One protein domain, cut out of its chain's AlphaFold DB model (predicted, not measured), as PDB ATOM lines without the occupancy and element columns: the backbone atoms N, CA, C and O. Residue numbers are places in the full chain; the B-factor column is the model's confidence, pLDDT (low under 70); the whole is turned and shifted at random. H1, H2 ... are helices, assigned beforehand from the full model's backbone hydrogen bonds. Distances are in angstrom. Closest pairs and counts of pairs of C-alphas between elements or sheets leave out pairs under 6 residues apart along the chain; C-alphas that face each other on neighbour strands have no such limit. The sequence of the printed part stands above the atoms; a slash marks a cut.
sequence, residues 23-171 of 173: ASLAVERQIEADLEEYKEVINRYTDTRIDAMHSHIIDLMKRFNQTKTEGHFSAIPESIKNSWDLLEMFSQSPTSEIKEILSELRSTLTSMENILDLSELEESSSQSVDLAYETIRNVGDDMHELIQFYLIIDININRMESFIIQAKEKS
ATOM      1  N   ALA A  23       7.471-114.925  37.627       35.56
ATOM      2  CA  ALA A  23       7.476-115.962  38.698       35.56
ATOM      3  C   ALA A  23       8.808-116.751  38.886       35.56
ATOM      4  O   ALA A  23       9.258-117.405  37.952       35.56
ATOM      5  N   SER A  24       9.331-116.749  40.137       48.69
ATOM      6  CA  SER A  24      10.356-117.597  40.830       48.69
ATOM      7  C   SER A  24      11.666-117.961  40.111       48.69
ATOM      8  O   SER A  24      11.569-118.385  38.977       48.69
ATOM      9  N   LEU A  25      12.835-117.912  40.788       44.38
ATOM     10  CA  LEU A  25      14.217-118.376  40.438       44.38
ATOM     11  C   LEU A  25      14.712-118.193  38.976       44.38
ATOM     12  O   LEU A  25      15.784-117.653  38.735       44.38
ATOM     13  N   ALA A  26      13.922-118.596  37.982       48.19
ATOM     14  CA  ALA A  26      13.900-118.008  36.643       48.19
ATOM     15  C   ALA A  26      13.787-116.473  36.678       48.19
ATOM     16  O   ALA A  26      14.382-115.816  35.842       48.19
ATOM     17  N   VAL A  27      13.082-115.922  37.668       52.50
ATOM     18  CA  VAL A  27      12.988-114.482  37.967       52.50
ATOM     19  C   VAL A  27      14.349-113.861  38.313       52.50
ATOM     20  O   VAL A  27      14.705-112.844  37.737       52.50
ATOM     21  N   GLU A  28      15.134-114.479  39.198       52.50
ATOM     22  CA  GLU A  28      16.460-113.966  39.594       52.50
ATOM     23  C   GLU A  28      17.465-114.078  38.445       52.50
ATOM     24  O   GLU A  28      18.101-113.096  38.082       52.50
ATOM     25  N   ARG A  29      17.519-115.237  37.775       58.53
ATOM     26  CA  ARG A  29      18.374-115.416  36.589       58.53
ATOM     27  C   ARG A  29      18.006-114.480  35.441       58.53
ATOM     28  O   ARG A  29      18.864-114.152  34.626       58.53
ATOM     29  N   GLN A  30      16.734-114.097  35.340       63.19
ATOM     30  CA  GLN A  30      16.288-113.126  34.352       63.19
ATOM     31  C   GLN A  30      16.731-111.712  34.728       63.19
ATOM     32  O   GLN A  30      17.250-111.008  33.872       63.19
ATOM     33  N   ILE A  31      16.607-111.336  36.003       61.59
ATOM     34  CA  ILE A  31      17.121-110.065  36.519       61.59
ATOM     35  C   ILE A  31      18.625-109.930  36.245       61.59
ATOM     36  O   ILE A  31      19.060-108.898  35.743       61.59
ATOM     37  N   GLU A  32      19.420-110.961  36.530       64.44
ATOM     38  CA  GLU A  32      20.865-110.945  36.266       64.44
ATOM     39  C   GLU A  32      21.179-110.758  34.774       64.44
ATOM     40  O   GLU A  32      22.059-109.976  34.411       64.44
ATOM     41  N   ALA A  33      20.442-111.450  33.898       69.06
ATOM     42  CA  ALA A  33      20.601-111.321  32.454       69.06
ATOM     43  C   ALA A  33      20.224-109.914  31.954       69.06
ATOM     44  O   ALA A  33      20.955-109.342  31.144       69.06
ATOM     45  N   ASP A  34      19.129-109.348  32.465       66.56
ATOM     46  CA  ASP A  34      18.661-108.004  32.118       66.56
ATOM     47  C   ASP A  34      19.657-106.932  32.594       66.56
ATOM     48  O   ASP A  34      19.987-106.006  31.851       66.56
ATOM     49  N   LEU A  35      20.193-107.074  33.812       68.44
ATOM     50  CA  LEU A  35      21.220-106.180  34.355       68.44
ATOM     51  C   LEU A  35      22.477-106.169  33.481       68.44
ATOM     52  O   LEU A  35      22.996-105.092  33.171       68.44
ATOM     53  N   GLU A  36      22.957-107.339  33.057       76.00
ATOM     54  CA  GLU A  36      24.133-107.434  32.187       76.00
ATOM     55  C   GLU A  36      23.865-106.823  30.804       76.00
ATOM     56  O   GLU A  36      24.701-106.086  30.276       76.00
ATOM     57  N   GLU A  37      22.672-107.029  30.241       74.19
ATOM     58  CA  GLU A  37      22.276-106.393  28.984       74.19
ATOM     59  C   GLU A  37      22.253-104.859  29.101       74.19
ATOM     60  O   GLU A  37      22.852-104.165  28.270       74.19
ATOM     61  N   TYR A  38      21.635-104.301  30.149       71.12
ATOM     62  CA  TYR A  38      21.610-102.850  30.358       71.12
ATOM     63  C   TYR A  38      23.011-102.275  30.549       71.12
ATOM     64  O   TYR A  38      23.344-101.243  29.957       71.12
ATOM     65  N   LYS A  39      23.871-102.970  31.299       73.19
ATOM     66  CA  LYS A  39      25.282-102.601  31.447       73.19
ATOM     67  C   LYS A  39      26.009-102.583  30.115       73.19
ATOM     68  O   LYS A  39      26.722-101.620  29.832       73.19
ATOM     69  N   GLU A  40      25.840-103.606  29.279       76.31
ATOM     70  CA  GLU A  40      26.445-103.630  27.950       76.31
ATOM     71  C   GLU A  40      25.994-102.444  27.095       76.31
ATOM     72  O   GLU A  40      26.808-101.862  26.374       76.31
ATOM     73  N   VAL A  41      24.710-102.086  27.142       70.62
ATOM     74  CA  VAL A  41      24.177-100.960  26.368       70.62
ATOM     75  C   VAL A  41      24.733 -99.634  26.889       70.62
ATOM     76  O   VAL A  41      25.263 -98.850  26.101       70.62
ATOM     77  N   ILE A  42      24.703 -99.393  28.199       71.19
ATOM     78  CA  ILE A  42      25.315 -98.211  28.827       71.19
ATOM     79  C   ILE A  42      26.801 -98.114  28.471       71.19
ATOM     80  O   ILE A  42      27.297 -97.043  28.118       71.19
ATOM     81  N   ASN A  43      27.515 -99.240  28.509       74.69
ATOM     82  CA  ASN A  43      28.928 -99.303  28.148       74.69
ATOM     83  C   ASN A  43      29.150 -98.999  26.659       74.69
ATOM     84  O   ASN A  43      30.095 -98.293  26.292       74.69
ATOM     85  N   ARG A  44      28.259 -99.473  25.782       69.81
ATOM     86  CA  ARG A  44      28.278 -99.105  24.361       69.81
ATOM     87  C   ARG A  44      28.107 -97.602  24.173       69.81
ATOM     88  O   ARG A  44      28.809 -97.047  23.335       69.81
ATOM     89  N   TYR A  45      27.269 -96.941  24.968       68.62
ATOM     90  CA  TYR A  45      27.065 -95.487  24.938       68.62
ATOM     91  C   TYR A  45      27.975 -94.703  25.896       68.62
ATOM     92  O   TYR A  45      27.656 -93.579  26.261       68.62
ATOM     93  N   THR A  46      29.141 -95.251  26.257       71.25
ATOM     94  CA  THR A  46      30.156 -94.551  27.065       71.25
ATOM     95  C   THR A  46      30.511 -93.160  26.543       71.25
ATOM     96  O   THR A  46      30.395 -92.862  25.353       71.25
ATOM     97  N   ASP A  47      31.064 -92.343  27.441       69.94
ATOM     98  CA  ASP A  47      31.568 -90.993  27.196       69.94
ATOM     99  C   ASP A  47      32.341 -90.867  25.870       69.94
ATOM    100  O   ASP A  47      32.102 -89.939  25.099       69.94
ATOM    101  N   THR A  48      33.196 -91.846  25.551       75.19
ATOM    102  CA  THR A  48      33.975 -91.898  24.306       75.19
ATOM    103  C   THR A  48      33.101 -91.995  23.053       75.19
ATOM    104  O   THR A  48      33.398 -91.351  22.047       75.19
ATOM    105  N   ARG A  49      32.022 -92.789  23.079       80.06
ATOM    106  CA  ARG A  49      31.100 -92.911  21.938       80.06
ATOM    107  C   ARG A  49      30.278 -91.639  21.761       80.06
ATOM    108  O   ARG A  49      30.091 -91.208  20.626       80.06
ATOM    109  N   ILE A  50      29.835 -91.025  22.857       81.62
ATOM    110  CA  ILE A  50      29.103 -89.749  22.823       81.62
ATOM    111  C   ILE A  50      29.957 -88.663  22.177       81.62
ATOM    112  O   ILE A  50      29.492 -87.971  21.270       81.62
ATOM    113  N   ASP A  51      31.212 -88.545  22.607       84.44
ATOM    114  CA  ASP A  51      32.139 -87.553  22.068       84.44
ATOM    115  C   ASP A  51      32.487 -87.843  20.602       84.44
ATOM    116  O   ASP A  51      32.570 -86.918  19.785       84.44
ATOM    117  N   ALA A  52      32.631 -89.120  20.232       86.81
ATOM    118  CA  ALA A  52      32.841 -89.530  18.847       86.81
ATOM    119  C   ALA A  52      31.640 -89.180  17.955       86.81
ATOM    120  O   ALA A  52      31.837 -88.646  16.863       86.81
ATOM    121  N   MET A  53      30.406 -89.412  18.418       86.75
ATOM    122  CA  MET A  53      29.190 -89.034  17.688       86.75
ATOM    123  C   MET A  53      29.075 -87.520  17.515       86.75
ATOM    124  O   MET A  53      28.844 -87.060  16.399       86.75
ATOM    125  N   HIS A  54      29.299 -86.733  18.572       88.19
ATOM    126  CA  HIS A  54      29.300 -85.269  18.468       88.19
ATOM    127  C   HIS A  54      30.352 -84.777  17.476       88.19
ATOM    128  O   HIS A  54      30.061 -83.966  16.597       88.19
ATOM    129  N   SER A  55      31.570 -85.315  17.568       90.31
ATOM    130  CA  SER A  55      32.658 -84.971  16.650       90.31
ATOM    131  C   SER A  55      32.305 -85.316  15.203       90.31
ATOM    132  O   SER A  55      32.552 -84.519  14.295       90.31
ATOM    133  N   HIS A  56      31.689 -86.479  14.985       92.75
ATOM    134  CA  HIS A  56      31.252 -86.920  13.669       92.75
ATOM    135  C   HIS A  56      30.158 -86.018  13.088       92.75
ATOM    136  O   HIS A  56      30.231 -85.649  11.918       92.75
ATOM    137  N   ILE A  57      29.191 -85.593  13.902       93.31
ATOM    138  CA  ILE A  57      28.137 -84.660  13.486       93.31
ATOM    139  C   ILE A  57      28.724 -83.296  13.118       93.31
ATOM    140  O   ILE A  57      28.380 -82.745  12.074       93.31
ATOM    141  N   ILE A  58      29.662 -82.769  13.909       93.00
ATOM    142  CA  ILE A  58      30.341 -81.503  13.597       93.00
ATOM    143  C   ILE A  58      31.076 -81.595  12.251       93.00
ATOM    144  O   ILE A  58      31.001 -80.672  11.434       93.00
ATOM    145  N   ASP A  59      31.787 -82.697  11.997       94.81
ATOM    146  CA  ASP A  59      32.456 -82.924  10.712       94.81
ATOM    147  C   ASP A  59      31.455 -83.039   9.553       94.81
ATOM    148  O   ASP A  59      31.609 -82.388   8.515       94.81
ATOM    149  N   LEU A  60      30.381 -83.801   9.747       95.50
ATOM    150  CA  LEU A  60      29.294 -83.947   8.785       95.50
ATOM    151  C   LEU A  60      28.682 -82.591   8.411       95.50
ATOM    152  O   LEU A  60      28.492 -82.298   7.228       95.50
ATOM    153  N   MET A  61      28.427 -81.737   9.402       92.81
ATOM    154  CA  MET A  61      27.889 -80.395   9.195       92.81
ATOM    155  C   MET A  61      28.845 -79.512   8.384       92.81
ATOM    156  O   MET A  61      28.415 -78.791   7.478       92.81
ATOM    157  N   LYS A  62      30.158 -79.602   8.643       94.69
ATOM    158  CA  LYS A  62      31.180 -78.921   7.830       94.69
ATOM    159  C   LYS A  62      31.165 -79.419   6.387       94.69
ATOM    160  O   LYS A  62      31.102 -78.600   5.468       94.69
ATOM    161  N   ARG A  63      31.160 -80.741   6.177       94.56
ATOM    162  CA  ARG A  63      31.102 -81.355   4.839       94.56
ATOM    163  C   ARG A  63      29.844 -80.940   4.078       94.56
ATOM    164  O   ARG A  63      29.930 -80.634   2.889       94.56
ATOM    165  N   PHE A  64      28.695 -80.881   4.745       93.56
ATOM    166  CA  PHE A  64      27.441 -80.424   4.148       93.56
ATOM    167  C   PHE A  64      27.523 -78.962   3.688       93.56
ATOM    168  O   PHE A  64      27.210 -78.659   2.537       93.56
ATOM    169  N   ASN A  65      28.004 -78.062   4.551       91.62
ATOM    170  CA  ASN A  65      28.156 -76.639   4.231       91.62
ATOM    171  C   ASN A  65      29.164 -76.391   3.105       91.62
ATOM    172  O   ASN A  65      28.929 -75.550   2.233       91.62
ATOM    173  N   GLN A  66      30.261 -77.146   3.086       92.38
ATOM    174  CA  GLN A  66      31.215 -77.117   1.984       92.38
ATOM    175  C   GLN A  66      30.539 -77.538   0.672       92.38
ATOM    176  O   GLN A  66      30.568 -76.788  -0.298       92.38
ATOM    177  N   THR A  67      29.829 -78.669   0.686       89.56
ATOM    178  CA  THR A  67      29.130 -79.209  -0.492       89.56
ATOM    179  C   THR A  67      28.078 -78.231  -1.031       89.56
ATOM    180  O   THR A  67      27.921 -78.075  -2.243       89.56
ATOM    181  N   LYS A  68      27.390 -77.517  -0.130       88.25
ATOM    182  CA  LYS A  68      26.459 -76.432  -0.466       88.25
ATOM    183  C   LYS A  68      27.164 -75.261  -1.152       88.25
ATOM    184  O   LYS A  68      26.670 -74.753  -2.152       88.25
ATOM    185  N   THR A  69      28.299 -74.825  -0.606       89.19
ATOM    186  CA  THR A  69      29.075 -73.677  -1.110       89.19
ATOM    187  C   THR A  69      29.684 -73.967  -2.481       89.19
ATOM    188  O   THR A  69      29.724 -73.090  -3.337       89.19
ATOM    189  N   GLU A  70      30.096 -75.213  -2.707       90.31
ATOM    190  CA  GLU A  70      30.599 -75.719  -3.989       90.31
ATOM    191  C   GLU A  70      29.491 -75.860  -5.054       90.31
ATOM    192  O   GLU A  70      29.782 -76.102  -6.222       90.31
ATOM    193  N   GLY A  71      28.217 -75.680  -4.681       86.00
ATOM    194  CA  GLY A  71      27.089 -75.711  -5.614       86.00
ATOM    195  C   GLY A  71      26.693 -77.116  -6.075       86.00
ATOM    196  O   GLY A  71      26.010 -77.254  -7.087       86.00
ATOM    197  N   HIS A  72      27.080 -78.162  -5.338       85.31
ATOM    198  CA  HIS A  72      26.823 -79.561  -5.706       85.31
ATOM    199  C   HIS A  72      25.339 -79.976  -5.634       85.31
ATOM    200  O   HIS A  72      24.970 -81.050  -6.107       85.31
ATOM    201  N   PHE A  73      24.463 -79.146  -5.063       82.25
ATOM    202  CA  PHE A  73      23.015 -79.349  -5.088       82.25
ATOM    203  C   PHE A  73      22.267 -78.013  -5.182       82.25
ATOM    204  O   PHE A  73      22.618 -77.037  -4.524       82.25
ATOM    205  N   SER A  74      21.205 -77.977  -5.992       75.62
ATOM    206  CA  SER A  74      20.376 -76.782  -6.213       75.62
ATOM    207  C   SER A  74      19.211 -76.650  -5.228       75.62
ATOM    208  O   SER A  74      18.685 -75.555  -5.040       75.62
ATOM    209  N   ALA A  75      18.809 -77.752  -4.591       85.81
ATOM    210  CA  ALA A  75      17.743 -77.787  -3.600       85.81
ATOM    211  C   ALA A  75      18.062 -78.810  -2.501       85.81
ATOM    212  O   ALA A  75      18.579 -79.893  -2.780       85.81
ATOM    213  N   ILE A  76      17.727 -78.464  -1.257       90.00
ATOM    214  CA  ILE A  76      17.826 -79.356  -0.098       90.00
ATOM    215  C   ILE A  76      16.423 -79.930   0.152       90.00
ATOM    216  O   ILE A  76      15.501 -79.147   0.389       90.00
ATOM    217  N   PRO A  77      16.222 -81.258   0.089       92.38
ATOM    218  CA  PRO A  77      14.938 -81.867   0.427       92.38
ATOM    219  C   PRO A  77      14.549 -81.605   1.888       92.38
ATOM    220  O   PRO A  77      15.412 -81.610   2.764       92.38
ATOM    221  N   GLU A  78      13.250 -81.482   2.173       93.25
ATOM    222  CA  GLU A  78      12.756 -81.237   3.542       93.25
ATOM    223  C   GLU A  78      13.220 -82.318   4.532       93.25
ATOM    224  O   GLU A  78      13.575 -82.025   5.665       93.25
ATOM    225  N   SER A  79      13.320 -83.574   4.089       91.06
ATOM    226  CA  SER A  79      13.824 -84.671   4.922       91.06
ATOM    227  C   SER A  79      15.291 -84.516   5.333       91.06
ATOM    228  O   SER A  79      15.664 -85.043   6.378       91.06
ATOM    229  N   ILE A  80      16.108 -83.823   4.531       94.94
ATOM    230  CA  ILE A  80      17.507 -83.497   4.844       94.94
ATOM    231  C   ILE A  80      17.572 -82.285   5.759       94.94
ATOM    232  O   ILE A  80      18.378 -82.268   6.680       94.94
ATOM    233  N   LYS A  81      16.701 -81.299   5.538       92.88
ATOM    234  CA  LYS A  81      16.581 -80.137   6.416       92.88
ATOM    235  C   LYS A  81      16.154 -80.544   7.832       92.88
ATOM    236  O   LYS A  81      16.812 -80.169   8.786       92.88
ATOM    237  N   ASN A  82      15.155 -81.414   7.962       92.44
ATOM    238  CA  ASN A  82      14.741 -81.943   9.264       92.44
ATOM    239  C   ASN A  82      15.873 -82.721   9.954       92.44
ATOM    240  O   ASN A  82      16.035 -82.630  11.167       92.44
ATOM    241  N   SER A  83      16.665 -83.483   9.188       93.12
ATOM    242  CA  SER A  83      17.860 -84.149   9.719       93.12
ATOM    243  C   SER A  83      18.910 -83.140  10.179       93.12
ATOM    244  O   SER A  83      19.477 -83.319  11.250       93.12
ATOM    245  N   TRP A  84      19.138 -82.075   9.406       93.44
ATOM    246  CA  TRP A  84      20.046 -80.993   9.773       93.44
ATOM    247  C   TRP A  84      19.631 -80.339  11.089       93.44
ATOM    248  O   TRP A  84      20.444 -80.296  12.002       93.44
ATOM    249  N   ASP A  85      18.378 -79.895  11.209       92.56
ATOM    250  CA  ASP A  85      17.890 -79.167  12.386       92.56
ATOM    251  C   ASP A  85      18.054 -80.006  13.669       92.56
ATOM    252  O   ASP A  85      18.484 -79.507  14.709       92.56
ATOM    253  N   LEU A  86      17.780 -81.312  13.580       92.00
ATOM    254  CA  LEU A  86      17.934 -82.249  14.693       92.00
ATOM    255  C   LEU A  86      19.405 -82.497  15.060       92.00
ATOM    256  O   LEU A  86      19.752 -82.486  16.242       92.00
ATOM    257  N   LEU A  87      20.279 -82.711  14.072       92.75
ATOM    258  CA  LEU A  87      21.709 -82.918  14.326       92.75
ATOM    259  C   LEU A  87      22.400 -81.634  14.801       92.75
ATOM    260  O   LEU A  87      23.301 -81.703  15.632       92.75
ATOM    261  N   GLU A  88      21.965 -80.472  14.316       91.94
ATOM    262  CA  GLU A  88      22.433 -79.166  14.771       91.94
ATOM    263  C   GLU A  88      22.074 -78.953  16.242       91.94
ATOM    264  O   GLU A  88      22.967 -78.664  17.040       91.94
ATOM    265  N   MET A  89      20.812 -79.192  16.615       89.44
ATOM    266  CA  MET A  89      20.367 -79.140  18.007       89.44
ATOM    267  C   MET A  89      21.208 -80.065  18.897       89.44
ATOM    268  O   MET A  89      21.685 -79.638  19.944       89.44
ATOM    269  N   PHE A  90      21.454 -81.305  18.461       86.44
ATOM    270  CA  PHE A  90      22.296 -82.237  19.211       86.44
ATOM    271  C   PHE A  90      23.748 -81.759  19.326       86.44
ATOM    272  O   PHE A  90      24.313 -81.785  20.411       86.44
ATOM    273  N   SER A  91      24.344 -81.257  18.241       86.38
ATOM    274  CA  SER A  91      25.732 -80.764  18.238       86.38
ATOM    275  C   SER A  91      25.968 -79.574  19.174       86.38
ATOM    276  O   SER A  91      27.101 -79.335  19.594       86.38
ATOM    277  N   GLN A  92      24.905 -78.826  19.477       85.06
ATOM    278  CA  GLN A  92      24.913 -77.685  20.388       85.06
ATOM    279  C   GLN A  92      24.557 -78.084  21.827       85.06
ATOM    280  O   GLN A  92      24.752 -77.282  22.742       85.06
ATOM    281  N   SER A  93      24.055 -79.304  22.036       79.56
ATOM    282  CA  SER A  93      23.702 -79.819  23.352       79.56
ATOM    283  C   SER A  93      24.964 -80.138  24.163       79.56
ATOM    284  O   SER A  93      25.916 -80.712  23.625       79.56
ATOM    285  N   PRO A  94      25.003 -79.822  25.468       73.81
ATOM    286  CA  PRO A  94      26.101 -80.245  26.327       73.81
ATOM    287  C   PRO A  94      26.162 -81.777  26.404       73.81
ATOM    288  O   PRO A  94      25.215 -82.423  26.849       73.81
ATOM    289  N   THR A  95      27.296 -82.382  26.033       76.88
ATOM    290  CA  THR A  95      27.483 -83.842  26.177       76.88
ATOM    291  C   THR A  95      27.530 -84.280  27.640       76.88
ATOM    292  O   THR A  95      27.333 -85.455  27.938       76.88
ATOM    293  N   SER A  96      27.770 -83.334  28.553       76.50
ATOM    294  CA  SER A  96      27.830 -83.548  29.996       76.50
ATOM    295  C   SER A  96      26.511 -84.034  30.584       76.50
ATOM    296  O   SER A  96      26.551 -84.924  31.421       76.50
ATOM    297  N   GLU A  97      25.367 -83.518  30.125       73.69
ATOM    298  CA  GLU A  97      24.049 -83.907  30.655       73.69
ATOM    299  C   GLU A  97      23.749 -85.382  30.350       73.69
ATOM    300  O   GLU A  97      23.336 -86.142  31.219       73.69
ATOM    301  N   ILE A  98      24.062 -85.835  29.133       73.62
ATOM    302  CA  ILE A  98      23.869 -87.239  28.744       73.62
ATOM    303  C   ILE A  98      24.841 -88.159  29.498       73.62
ATOM    304  O   ILE A  98      24.480 -89.264  29.905       73.62
ATOM    305  N   LYS A  99      26.082 -87.707  29.712       79.25
ATOM    306  CA  LYS A  99      27.079 -88.451  30.497       79.25
ATOM    307  C   LYS A  99      26.686 -88.561  31.970       79.25
ATOM    308  O   LYS A  99      26.942 -89.598  32.577       79.25
ATOM    309  N   GLU A 100      26.068 -87.522  32.526       80.00
ATOM    310  CA  GLU A 100      25.541 -87.507  33.892       80.00
ATOM    311  C   GLU A 100      24.412 -88.529  34.043       80.00
ATOM    312  O   GLU A 100      24.537 -89.423  34.877       80.00
ATOM    313  N   ILE A 101      23.422 -88.519  33.144       76.88
ATOM    314  CA  ILE A 101      22.345 -89.526  33.104       76.88
ATOM    315  C   ILE A 101      22.928 -90.947  33.034       76.88
ATOM    316  O   ILE A 101      22.583 -91.819  33.828       76.88
ATOM    317  N   LEU A 102      23.886 -91.194  32.136       77.44
ATOM    318  CA  LEU A 102      24.550 -92.500  32.036       77.44
ATOM    319  C   LEU A 102      25.350 -92.876  33.288       77.44
ATOM    320  O   LEU A 102      25.534 -94.058  33.579       77.44
ATOM    321  N   SER A 103      25.909 -91.900  33.999       82.31
ATOM    322  CA  SER A 103      26.602 -92.133  35.266       82.31
ATOM    323  C   SER A 103      25.618 -92.515  36.372       82.31
ATOM    324  O   SER A 103      25.888 -93.449  37.127       82.31
ATOM    325  N   GLU A 104      24.473 -91.840  36.447       82.88
ATOM    326  CA  GLU A 104      23.405 -92.148  37.399       82.88
ATOM    327  C   GLU A 104      22.819 -93.539  37.149       82.88
ATOM    328  O   GLU A 104      22.753 -94.344  38.076       82.88
ATOM    329  N   LEU A 105      22.515 -93.881  35.893       78.06
ATOM    330  CA  LEU A 105      22.031 -95.214  35.516       78.06
ATOM    331  C   LEU A 105      23.030 -96.317  35.904       78.06
ATOM    332  O   LEU A 105      22.631 -97.342  36.457       78.06
ATOM    333  N   ARG A 106      24.341 -96.093  35.709       81.00
ATOM    334  CA  ARG A 106      25.397 -97.019  36.174       81.00
ATOM    335  C   ARG A 106      25.364 -97.206  37.683       81.00
ATOM    336  O   ARG A 106      25.396 -98.338  38.155       81.00
ATOM    337  N   SER A 107      25.295 -96.106  38.430       80.44
ATOM    338  CA  SER A 107      25.249 -96.143  39.892       80.44
ATOM    339  C   SER A 107      24.008 -96.873  40.408       80.44
ATOM    340  O   SER A 107      24.098 -97.651  41.363       80.44
ATOM    341  N   THR A 108      22.857 -96.648  39.775       77.94
ATOM    342  CA  THR A 108      21.602 -97.328  40.101       77.94
ATOM    343  C   THR A 108      21.714 -98.831  39.843       77.94
ATOM    344  O   THR A 108      21.416 -99.609  40.747       77.94
ATOM    345  N   LEU A 109      22.242 -99.254  38.686       73.75
ATOM    346  CA  LEU A 109      22.471-100.676  38.381       73.75
ATOM    347  C   LEU A 109      23.435-101.342  39.374       73.75
ATOM    348  O   LEU A 109      23.143-102.420  39.878       73.75
ATOM    349  N   THR A 110      24.551-100.696  39.725       78.31
ATOM    350  CA  THR A 110      25.481-101.225  40.741       78.31
ATOM    351  C   THR A 110      24.822-101.350  42.115       78.31
ATOM    352  O   THR A 110      25.088-102.292  42.859       78.31
ATOM    353  N   SER A 111      23.948-100.411  42.478       73.12
ATOM    354  CA  SER A 111      23.219-100.473  43.749       73.12
ATOM    355  C   SER A 111      22.232-101.644  43.781       73.12
ATOM    356  O   SER A 111      22.080-102.263  44.831       73.12
ATOM    357  N   MET A 112      21.613-101.987  42.645       70.38
ATOM    358  CA  MET A 112      20.739-103.162  42.525       70.38
ATOM    359  C   MET A 112      21.495-104.471  42.701       70.38
ATOM    360  O   MET A 112      21.015-105.334  43.423       70.38
ATOM    361  N   GLU A 113      22.671-104.610  42.084       69.50
ATOM    362  CA  GLU A 113      23.498-105.813  42.249       69.50
ATOM    363  C   GLU A 113      23.826-106.058  43.715       69.50
ATOM    364  O   GLU A 113      23.611-107.151  44.221       69.50
ATOM    365  N   ASN A 114      24.220-105.006  44.437       69.56
ATOM    366  CA  ASN A 114      24.482-105.118  45.869       69.56
ATOM    367  C   ASN A 114      23.229-105.526  46.667       69.56
ATOM    368  O   ASN A 114      23.345-106.237  47.662       69.56
ATOM    369  N   ILE A 115      22.033-105.067  46.274       67.38
ATOM    370  CA  ILE A 115      20.771-105.462  46.925       67.38
ATOM    371  C   ILE A 115      20.472-106.941  46.663       67.38
ATOM    372  O   ILE A 115      20.072-107.646  47.589       67.38
ATOM    373  N   LEU A 116      20.678-107.408  45.430       64.75
ATOM    374  CA  LEU A 116      20.466-108.803  45.046       64.75
ATOM    375  C   LEU A 116      21.456-109.724  45.765       64.75
ATOM    376  O   LEU A 116      21.013-110.653  46.436       64.75
ATOM    377  N   ASP A 117      22.747-109.386  45.764       68.50
ATOM    378  CA  ASP A 117      23.800-110.124  46.474       68.50
ATOM    379  C   ASP A 117      23.488-110.277  47.975       68.50
ATOM    380  O   ASP A 117      23.691-111.335  48.573       68.50
ATOM    381  N   LEU A 118      22.969-109.221  48.614       63.75
ATOM    382  CA  LEU A 118      22.565-109.262  50.024       63.75
ATOM    383  C   LEU A 118      21.285-110.083  50.243       63.75
ATOM    384  O   LEU A 118      21.155-110.747  51.272       63.75
ATOM    385  N   SER A 119      20.358-110.066  49.284       59.06
ATOM    386  CA  SER A 119      19.118-110.848  49.329       59.06
ATOM    387  C   SER A 119      19.333-112.353  49.136       59.06
ATOM    388  O   SER A 119      18.506-113.144  49.575       59.06
ATOM    389  N   GLU A 120      20.449-112.768  48.532       58.84
ATOM    390  CA  GLU A 120      20.846-114.180  48.479       58.84
ATOM    391  C   GLU A 120      21.415-114.680  49.819       58.84
ATOM    392  O   GLU A 120      21.333-115.870  50.137       58.84
ATOM    393  N   LEU A 121      22.000-113.777  50.616       58.03
ATOM    394  CA  LEU A 121      22.622-114.089  51.907       58.03
ATOM    395  C   LEU A 121      21.617-114.120  53.069       58.03
ATOM    396  O   LEU A 121      21.823-114.851  54.041       58.03
ATOM    397  N   GLU A 122      20.535-113.350  52.975       53.56
ATOM    398  CA  GLU A 122      19.420-113.340  53.927       53.56
ATOM    399  C   GLU A 122      18.175-113.906  53.228       53.56
ATOM    400  O   GLU A 122      17.752-113.300  52.257       53.56
ATOM    401  N   GLU A 123      17.571-115.023  53.685       53.78
ATOM    402  CA  GLU A 123      16.286-115.553  53.151       53.78
ATOM    403  C   GLU A 123      15.290-114.398  52.912       53.78
ATOM    404  O   GLU A 123      14.718-113.847  53.856       53.78
ATOM    405  N   SER A 124      15.160-113.963  51.655       54.56
ATOM    406  CA  SER A 124      14.845-112.558  51.401       54.56
ATOM    407  C   SER A 124      13.383-112.199  51.655       54.56
ATOM    408  O   SER A 124      12.446-112.956  51.374       54.56
ATOM    409  N   SER A 125      13.175-110.996  52.196       54.91
ATOM    410  CA  SER A 125      11.849-110.400  52.295       54.91
ATOM    411  C   SER A 125      11.411-109.943  50.899       54.91
ATOM    412  O   SER A 125      12.112-109.156  50.263       54.91
ATOM    413  N   SER A 126      10.235-110.394  50.444       60.06
ATOM    414  CA  SER A 126       9.599-110.042  49.154       60.06
ATOM    415  C   SER A 126       9.749-108.565  48.755       60.06
ATOM    416  O   SER A 126       9.897-108.256  47.581       60.06
ATOM    417  N   GLN A 127       9.775-107.653  49.732       61.19
ATOM    418  CA  GLN A 127       9.877-106.209  49.520       61.19
ATOM    419  C   GLN A 127      11.196-105.764  48.870       61.19
ATOM    420  O   GLN A 127      11.182-104.830  48.072       61.19
ATOM    421  N   SER A 128      12.325-106.410  49.182       62.59
ATOM    422  CA  SER A 128      13.628-106.061  48.591       62.59
ATOM    423  C   SER A 128      13.691-106.457  47.115       62.59
ATOM    424  O   SER A 128      14.226-105.719  46.291       62.59
ATOM    425  N   VAL A 129      13.091-107.602  46.783       64.25
ATOM    426  CA  VAL A 129      12.978-108.105  45.410       64.25
ATOM    427  C   VAL A 129      12.017-107.232  44.602       64.25
ATOM    428  O   VAL A 129      12.364-106.807  43.503       64.25
ATOM    429  N   ASP A 130      10.854-106.887  45.160       68.00
ATOM    430  CA  ASP A 130       9.875-106.009  44.507       68.00
ATOM    431  C   ASP A 130      10.465-104.614  44.198       68.00
ATOM    432  O   ASP A 130      10.250-104.072  43.112       68.00
ATOM    433  N   LEU A 131      11.271-104.056  45.110       68.00
ATOM    434  CA  LEU A 131      11.977-102.787  44.895       68.00
ATOM    435  C   LEU A 131      13.030-102.889  43.781       68.00
ATOM    436  O   LEU A 131      13.143-101.984  42.949       68.00
ATOM    437  N   ALA A 132      13.802-103.981  43.749       64.38
ATOM    438  CA  ALA A 132      14.770-104.226  42.683       64.38
ATOM    439  C   ALA A 132      14.068-104.304  41.317       64.38
ATOM    440  O   ALA A 132      14.514-103.669  40.364       64.38
ATOM    441  N   TYR A 133      12.917-104.977  41.246       68.31
ATOM    442  CA  TYR A 133      12.088-105.067  40.043       68.31
ATOM    443  C   TYR A 133      11.612-103.720  39.516       68.31
ATOM    444  O   TYR A 133      11.786-103.421  38.334       68.31
ATOM    445  N   GLU A 134      10.990-102.912  40.374       71.94
ATOM    446  CA  GLU A 134      10.485-101.596  39.977       71.94
ATOM    447  C   GLU A 134      11.627-100.707  39.478       71.94
ATOM    448  O   GLU A 134      11.503-100.024  38.462       71.94
ATOM    449  N   THR A 135      12.778-100.785  40.141       67.50
ATOM    450  CA  THR A 135      13.937 -99.987  39.758       67.50
ATOM    451  C   THR A 135      14.531-100.475  38.425       67.50
ATOM    452  O   THR A 135      14.863 -99.643  37.584       67.50
ATOM    453  N   ILE A 136      14.620-101.794  38.178       65.62
ATOM    454  CA  ILE A 136      15.096-102.357  36.895       65.62
ATOM    455  C   ILE A 136      14.170-101.939  35.763       65.62
ATOM    456  O   ILE A 136      14.636-101.567  34.690       65.62
ATOM    457  N   ARG A 137      12.858-101.969  36.007       71.31
ATOM    458  CA  ARG A 137      11.861-101.539  35.032       71.31
ATOM    459  C   ARG A 137      12.061-100.076  34.641       71.31
ATOM    460  O   ARG A 137      12.121 -99.788  33.454       71.31
ATOM    461  N   ASN A 138      12.217 -99.188  35.622       74.19
ATOM    462  CA  ASN A 138      12.427 -97.762  35.362       74.19
ATOM    463  C   ASN A 138      13.743 -97.511  34.611       74.19
ATOM    464  O   ASN A 138      13.750 -96.810  33.606       74.19
ATOM    465  N   VAL A 139      14.839 -98.158  35.030       71.81
ATOM    466  CA  VAL A 139      16.122 -98.088  34.310       71.81
ATOM    467  C   VAL A 139      15.983 -98.623  32.883       71.81
ATOM    468  O   VAL A 139      16.561 -98.061  31.957       71.81
ATOM    469  N   GLY A 140      15.210 -99.688  32.685       68.50
ATOM    470  CA  GLY A 140      14.926-100.246  31.368       68.50
ATOM    471  C   GLY A 140      14.176 -99.277  30.458       68.50
ATOM    472  O   GLY A 140      14.547 -99.139  29.291       68.50
ATOM    473  N   ASP A 141      13.176 -98.572  30.990       72.69
ATOM    474  CA  ASP A 141      12.432 -97.538  30.265       72.69
ATOM    475  C   ASP A 141      13.356 -96.359  29.883       72.69
ATOM    476  O   ASP A 141      13.412 -95.979  28.710       72.69
ATOM    477  N   ASP A 142      14.182 -95.865  30.812       75.50
ATOM    478  CA  ASP A 142      15.160 -94.797  30.539       75.50
ATOM    479  C   ASP A 142      16.187 -95.219  29.470       75.50
ATOM    480  O   ASP A 142      16.520 -94.474  28.540       75.50
ATOM    481  N   MET A 143      16.674 -96.460  29.557       73.06
ATOM    482  CA  MET A 143      17.587 -97.038  28.571       73.06
ATOM    483  C   MET A 143      16.929 -97.189  27.204       73.06
ATOM    484  O   MET A 143      17.570 -96.953  26.176       73.06
ATOM    485  N   HIS A 144      15.654 -97.567  27.171       69.31
ATOM    486  CA  HIS A 144      14.888 -97.668  25.940       69.31
ATOM    487  C   HIS A 144      14.803 -96.313  25.229       69.31
ATOM    488  O   HIS A 144      15.096 -96.231  24.031       69.31
ATOM    489  N   GLU A 145      14.472 -95.252  25.963       76.88
ATOM    490  CA  GLU A 145      14.429 -93.890  25.428       76.88
ATOM    491  C   GLU A 145      15.799 -93.445  24.900       76.88
ATOM    492  O   GLU A 145      15.901 -92.928  23.781       76.88
ATOM    493  N   LEU A 146      16.874 -93.730  25.640       75.06
ATOM    494  CA  LEU A 146      18.235 -93.392  25.230       75.06
ATOM    495  C   LEU A 146      18.657 -94.106  23.935       75.06
ATOM    496  O   LEU A 146      19.219 -93.487  23.026       75.06
ATOM    497  N   ILE A 147      18.372 -95.406  23.812       73.06
ATOM    498  CA  ILE A 147      18.662 -96.176  22.591       73.06
ATOM    499  C   ILE A 147      17.882 -95.602  21.407       73.06
ATOM    500  O   ILE A 147      18.457 -95.404  20.332       73.06
ATOM    501  N   GLN A 148      16.583 -95.332  21.582       74.69
ATOM    502  CA  GLN A 148      15.756 -94.748  20.525       74.69
ATOM    503  C   GLN A 148      16.324 -93.415  20.053       74.69
ATOM    504  O   GLN A 148      16.452 -93.186  18.847       74.69
ATOM    505  N   PHE A 149      16.711 -92.564  20.999       80.94
ATOM    506  CA  PHE A 149      17.341 -91.292  20.712       80.94
ATOM    507  C   PHE A 149      18.594 -91.472  19.842       80.94
ATOM    508  O   PHE A 149      18.680 -90.890  18.758       80.94
ATOM    509  N   TYR A 150      19.525 -92.346  20.230       78.94
ATOM    510  CA  TYR A 150      20.741 -92.581  19.447       78.94
ATOM    511  C   TYR A 150      20.491 -93.213  18.077       78.94
ATOM    512  O   TYR A 150      21.157 -92.844  17.109       78.94
ATOM    513  N   LEU A 151      19.516 -94.115  17.955       78.69
ATOM    514  CA  LEU A 151      19.111 -94.666  16.659       78.69
ATOM    515  C   LEU A 151      18.582 -93.570  15.730       78.69
ATOM    516  O   LEU A 151      18.896 -93.563  14.539       78.69
ATOM    517  N   ILE A 152      17.805 -92.624  16.264       83.56
ATOM    518  CA  ILE A 152      17.329 -91.466  15.505       83.56
ATOM    519  C   ILE A 152      18.519 -90.617  15.045       83.56
ATOM    520  O   ILE A 152      18.563 -90.240  13.870       83.56
ATOM    521  N   ILE A 153      19.499 -90.348  15.914       86.75
ATOM    522  CA  ILE A 153      20.720 -89.623  15.532       86.75
ATOM    523  C   ILE A 153      21.452 -90.353  14.392       86.75
ATOM    524  O   ILE A 153      21.696 -89.750  13.344       86.75
ATOM    525  N   ASP A 154      21.719 -91.653  14.535       85.88
ATOM    526  CA  ASP A 154      22.426 -92.459  13.530       85.88
ATOM    527  C   ASP A 154      21.690 -92.490  12.182       85.88
ATOM    528  O   ASP A 154      22.305 -92.365  11.118       85.88
ATOM    529  N   ILE A 155      20.360 -92.614  12.180       85.12
ATOM    530  CA  ILE A 155      19.556 -92.564  10.948       85.12
ATOM    531  C   ILE A 155      19.726 -91.215  10.240       85.12
ATOM    532  O   ILE A 155      19.861 -91.175   9.012       85.12
ATOM    533  N   ASN A 156      19.714 -90.111  10.989       90.88
ATOM    534  CA  ASN A 156      19.837 -88.769  10.424       90.88
ATOM    535  C   ASN A 156      21.259 -88.486   9.917       90.88
ATOM    536  O   ASN A 156      21.395 -87.926   8.827       90.88
ATOM    537  N   ILE A 157      22.293 -88.950  10.630       91.00
ATOM    538  CA  ILE A 157      23.688 -88.938  10.162       91.00
ATOM    539  C   ILE A 157      23.787 -89.644   8.808       91.00
ATOM    540  O   ILE A 157      24.172 -89.032   7.813       91.00
ATOM    541  N   ASN A 158      23.353 -90.908   8.744       91.12
ATOM    542  CA  ASN A 158      23.444 -91.725   7.533       91.12
ATOM    543  C   ASN A 158      22.688 -91.102   6.352       91.12
ATOM    544  O   ASN A 158      23.143 -91.149   5.203       91.12
ATOM    545  N   ARG A 159      21.523 -90.500   6.621       93.06
ATOM    546  CA  ARG A 159      20.729 -89.810   5.602       93.06
ATOM    547  C   ARG A 159      21.478 -88.604   5.035       93.06
ATOM    548  O   ARG A 159      21.513 -88.434   3.815       93.06
ATOM    549  N   MET A 160      22.077 -87.786   5.896       94.25
ATOM    550  CA  MET A 160      22.856 -86.624   5.477       94.25
ATOM    551  C   MET A 160      24.142 -87.016   4.746       94.25
ATOM    552  O   MET A 160      24.447 -86.426   3.710       94.25
ATOM    553  N   GLU A 161      24.860 -88.034   5.217       94.31
ATOM    554  CA  GLU A 161      26.045 -88.555   4.529       94.31
ATOM    555  C   GLU A 161      25.714 -89.040   3.123       94.31
ATOM    556  O   GLU A 161      26.359 -88.635   2.153       94.31
ATOM    557  N   SER A 162      24.654 -89.840   2.998       93.81
ATOM    558  CA  SER A 162      24.185 -90.338   1.706       93.81
ATOM    559  C   SER A 162      23.848 -89.192   0.750       93.81
ATOM    560  O   SER A 162      24.195 -89.247  -0.430       93.81
ATOM    561  N   PHE A 163      23.208 -88.133   1.251       93.88
ATOM    562  CA  PHE A 163      22.886 -86.954   0.449       93.88
ATOM    563  C   PHE A 163      24.142 -86.221  -0.042       93.88
ATOM    564  O   PHE A 163      24.231 -85.888  -1.224       93.88
ATOM    565  N   ILE A 164      25.127 -86.006   0.835       93.06
ATOM    566  CA  ILE A 164      26.392 -85.345   0.481       93.06
ATOM    567  C   ILE A 164      27.139 -86.139  -0.595       93.06
ATOM    568  O   ILE A 164      27.599 -85.552  -1.575       93.06
ATOM    569  N   ILE A 165      27.243 -87.461  -0.432       93.00
ATOM    570  CA  ILE A 165      27.922 -88.345  -1.390       93.00
ATOM    571  C   ILE A 165      27.247 -88.247  -2.762       93.00
ATOM    572  O   ILE A 165      27.905 -87.931  -3.752       93.00
ATOM    573  N   GLN A 166      25.922 -88.407  -2.813       90.56
ATOM    574  CA  GLN A 166      25.161 -88.347  -4.064       90.56
ATOM    575  C   GLN A 166      25.247 -86.982  -4.756       90.56
ATOM    576  O   GLN A 166      25.252 -86.913  -5.986       90.56
ATOM    577  N   ALA A 167      25.291 -85.888  -3.991       89.31
ATOM    578  CA  ALA A 167      25.437 -84.551  -4.554       89.31
ATOM    579  C   ALA A 167      26.797 -84.369  -5.243       89.31
ATOM    580  O   ALA A 167      26.867 -83.839  -6.352       89.31
ATOM    581  N   LYS A 168      27.875 -84.862  -4.622       86.81
ATOM    582  CA  LYS A 168      29.223 -84.795  -5.199       86.81
ATOM    583  C   LYS A 168      29.346 -85.653  -6.456       86.81
ATOM    584  O   LYS A 168      29.822 -85.160  -7.473       86.81
ATOM    585  N   GLU A 169      28.838 -86.882  -6.437       87.88
ATOM    586  CA  GLU A 169      28.890 -87.787  -7.598       87.88
ATOM    587  C   GLU A 169      28.154 -87.230  -8.827       87.88
ATOM    588  O   GLU A 169      28.642 -87.340  -9.952       87.88
ATOM    589  N   LYS A 170      27.003 -86.575  -8.627       76.44
ATOM    590  CA  LYS A 170      26.225 -85.970  -9.724       76.44
ATOM    591  C   LYS A 170      26.899 -84.763 -10.369       76.44
ATOM    592  O   LYS A 170      26.557 -84.428 -11.492       76.44
ATOM    593  N   SER A 171      27.817 -84.107  -9.666       65.31
ATOM    594  CA  SER A 171      28.530 -82.931 -10.175       65.31
ATOM    595  C   SER A 171      29.784 -83.257 -10.992       65.31
ATOM    596  O   SER A 171      30.335 -82.376 -11.644       65.31
TER     597      SER A 171
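What this domain is: This is residues 23 to 171 of the 173 residues of an uncharacterized protein of Nematocida parisii (strain ERTm3) (UniProt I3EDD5). This is a long rod of helices built along one very long helix, H5, which runs most of its length. H1 and H4 pack on the first half of H5, while H2 and H3 pack on its second half; H1 and H2 follow one another the same way as H5, H4 folds back against it as a hairpin, and the short H3 crosses it at a slant. The printed part has 149 residues with five named helices, H1 to H5 in order along the chain, and no named strand; its class is all helix. The whole is loose, with a radius of gyration of the C-alphas of 21.4 A, and the C-alphas span 72 by 28 by 19 A.

Where its parts are: H1 is residues 26 to 44 and begins at C-alpha 26, (13.900, -118.008, 36.643). H2, residues 47 to 69, is 33.3 A long from first to last C-alpha, and H1 is 26.7 A. H3, residues 78 to 92, is 21.1 A. H4, residues 95 to 121, is 40.0 A long and begins at C-alpha 95, (27.483, -83.842, 26.177). H5, residues 126 to 171, is the longest at 67.9 A and ends at C-alpha 171, (28.530, -82.931, -10.175).

How they stand to each other: H5 is the hub, touching the four other helices. H1 touches H5 at residues 133 to 143 of H5 alone, the closest C-alphas being those of Tyr 38 and Gly 140, 7.2 A apart; they run the same way at a steep tilt of 36 degrees, only just beyond shallow. H4 and H5 form a helical hairpin, opposite ways at a shallow tilt of 33 degrees, only just short of steep; their closest C-alphas, of Met 112 and Ala 132, are 6.1 A apart. H2 touches H5 the same way at a shallow tilt of 24 degrees, closest at Phe 64 and Ile 164, whose C-alphas are 6.2 A apart. H3 touches H5 at a steep tilt of 57 degrees, opposite ways, closest at the C-alphas of Ser 83 and Asn 156, 5.1 A. H1, H2, H4 and H5 are a bundle, four helices packed together. H1 and H2 meet only through their link, and H1 and H3 are apart. Every O i to N i+4 pair is within hydrogen-bond range in H1, H2, H3 and H5; in H4 it is 22 of 23.

The domain as a whole: The two C-alphas farthest apart, of Glu 123 and Ser 171, are 72.3 A apart. The printed part has no cut. The links H1 to H2, H3 to H4 and H4 to H5 are tight, H2 to H3 is short, and no link is long. The mean pLDDT of the printed part is 77.6, and 42 residues are under 70, among them residues 23 to 35 and 113 to 133.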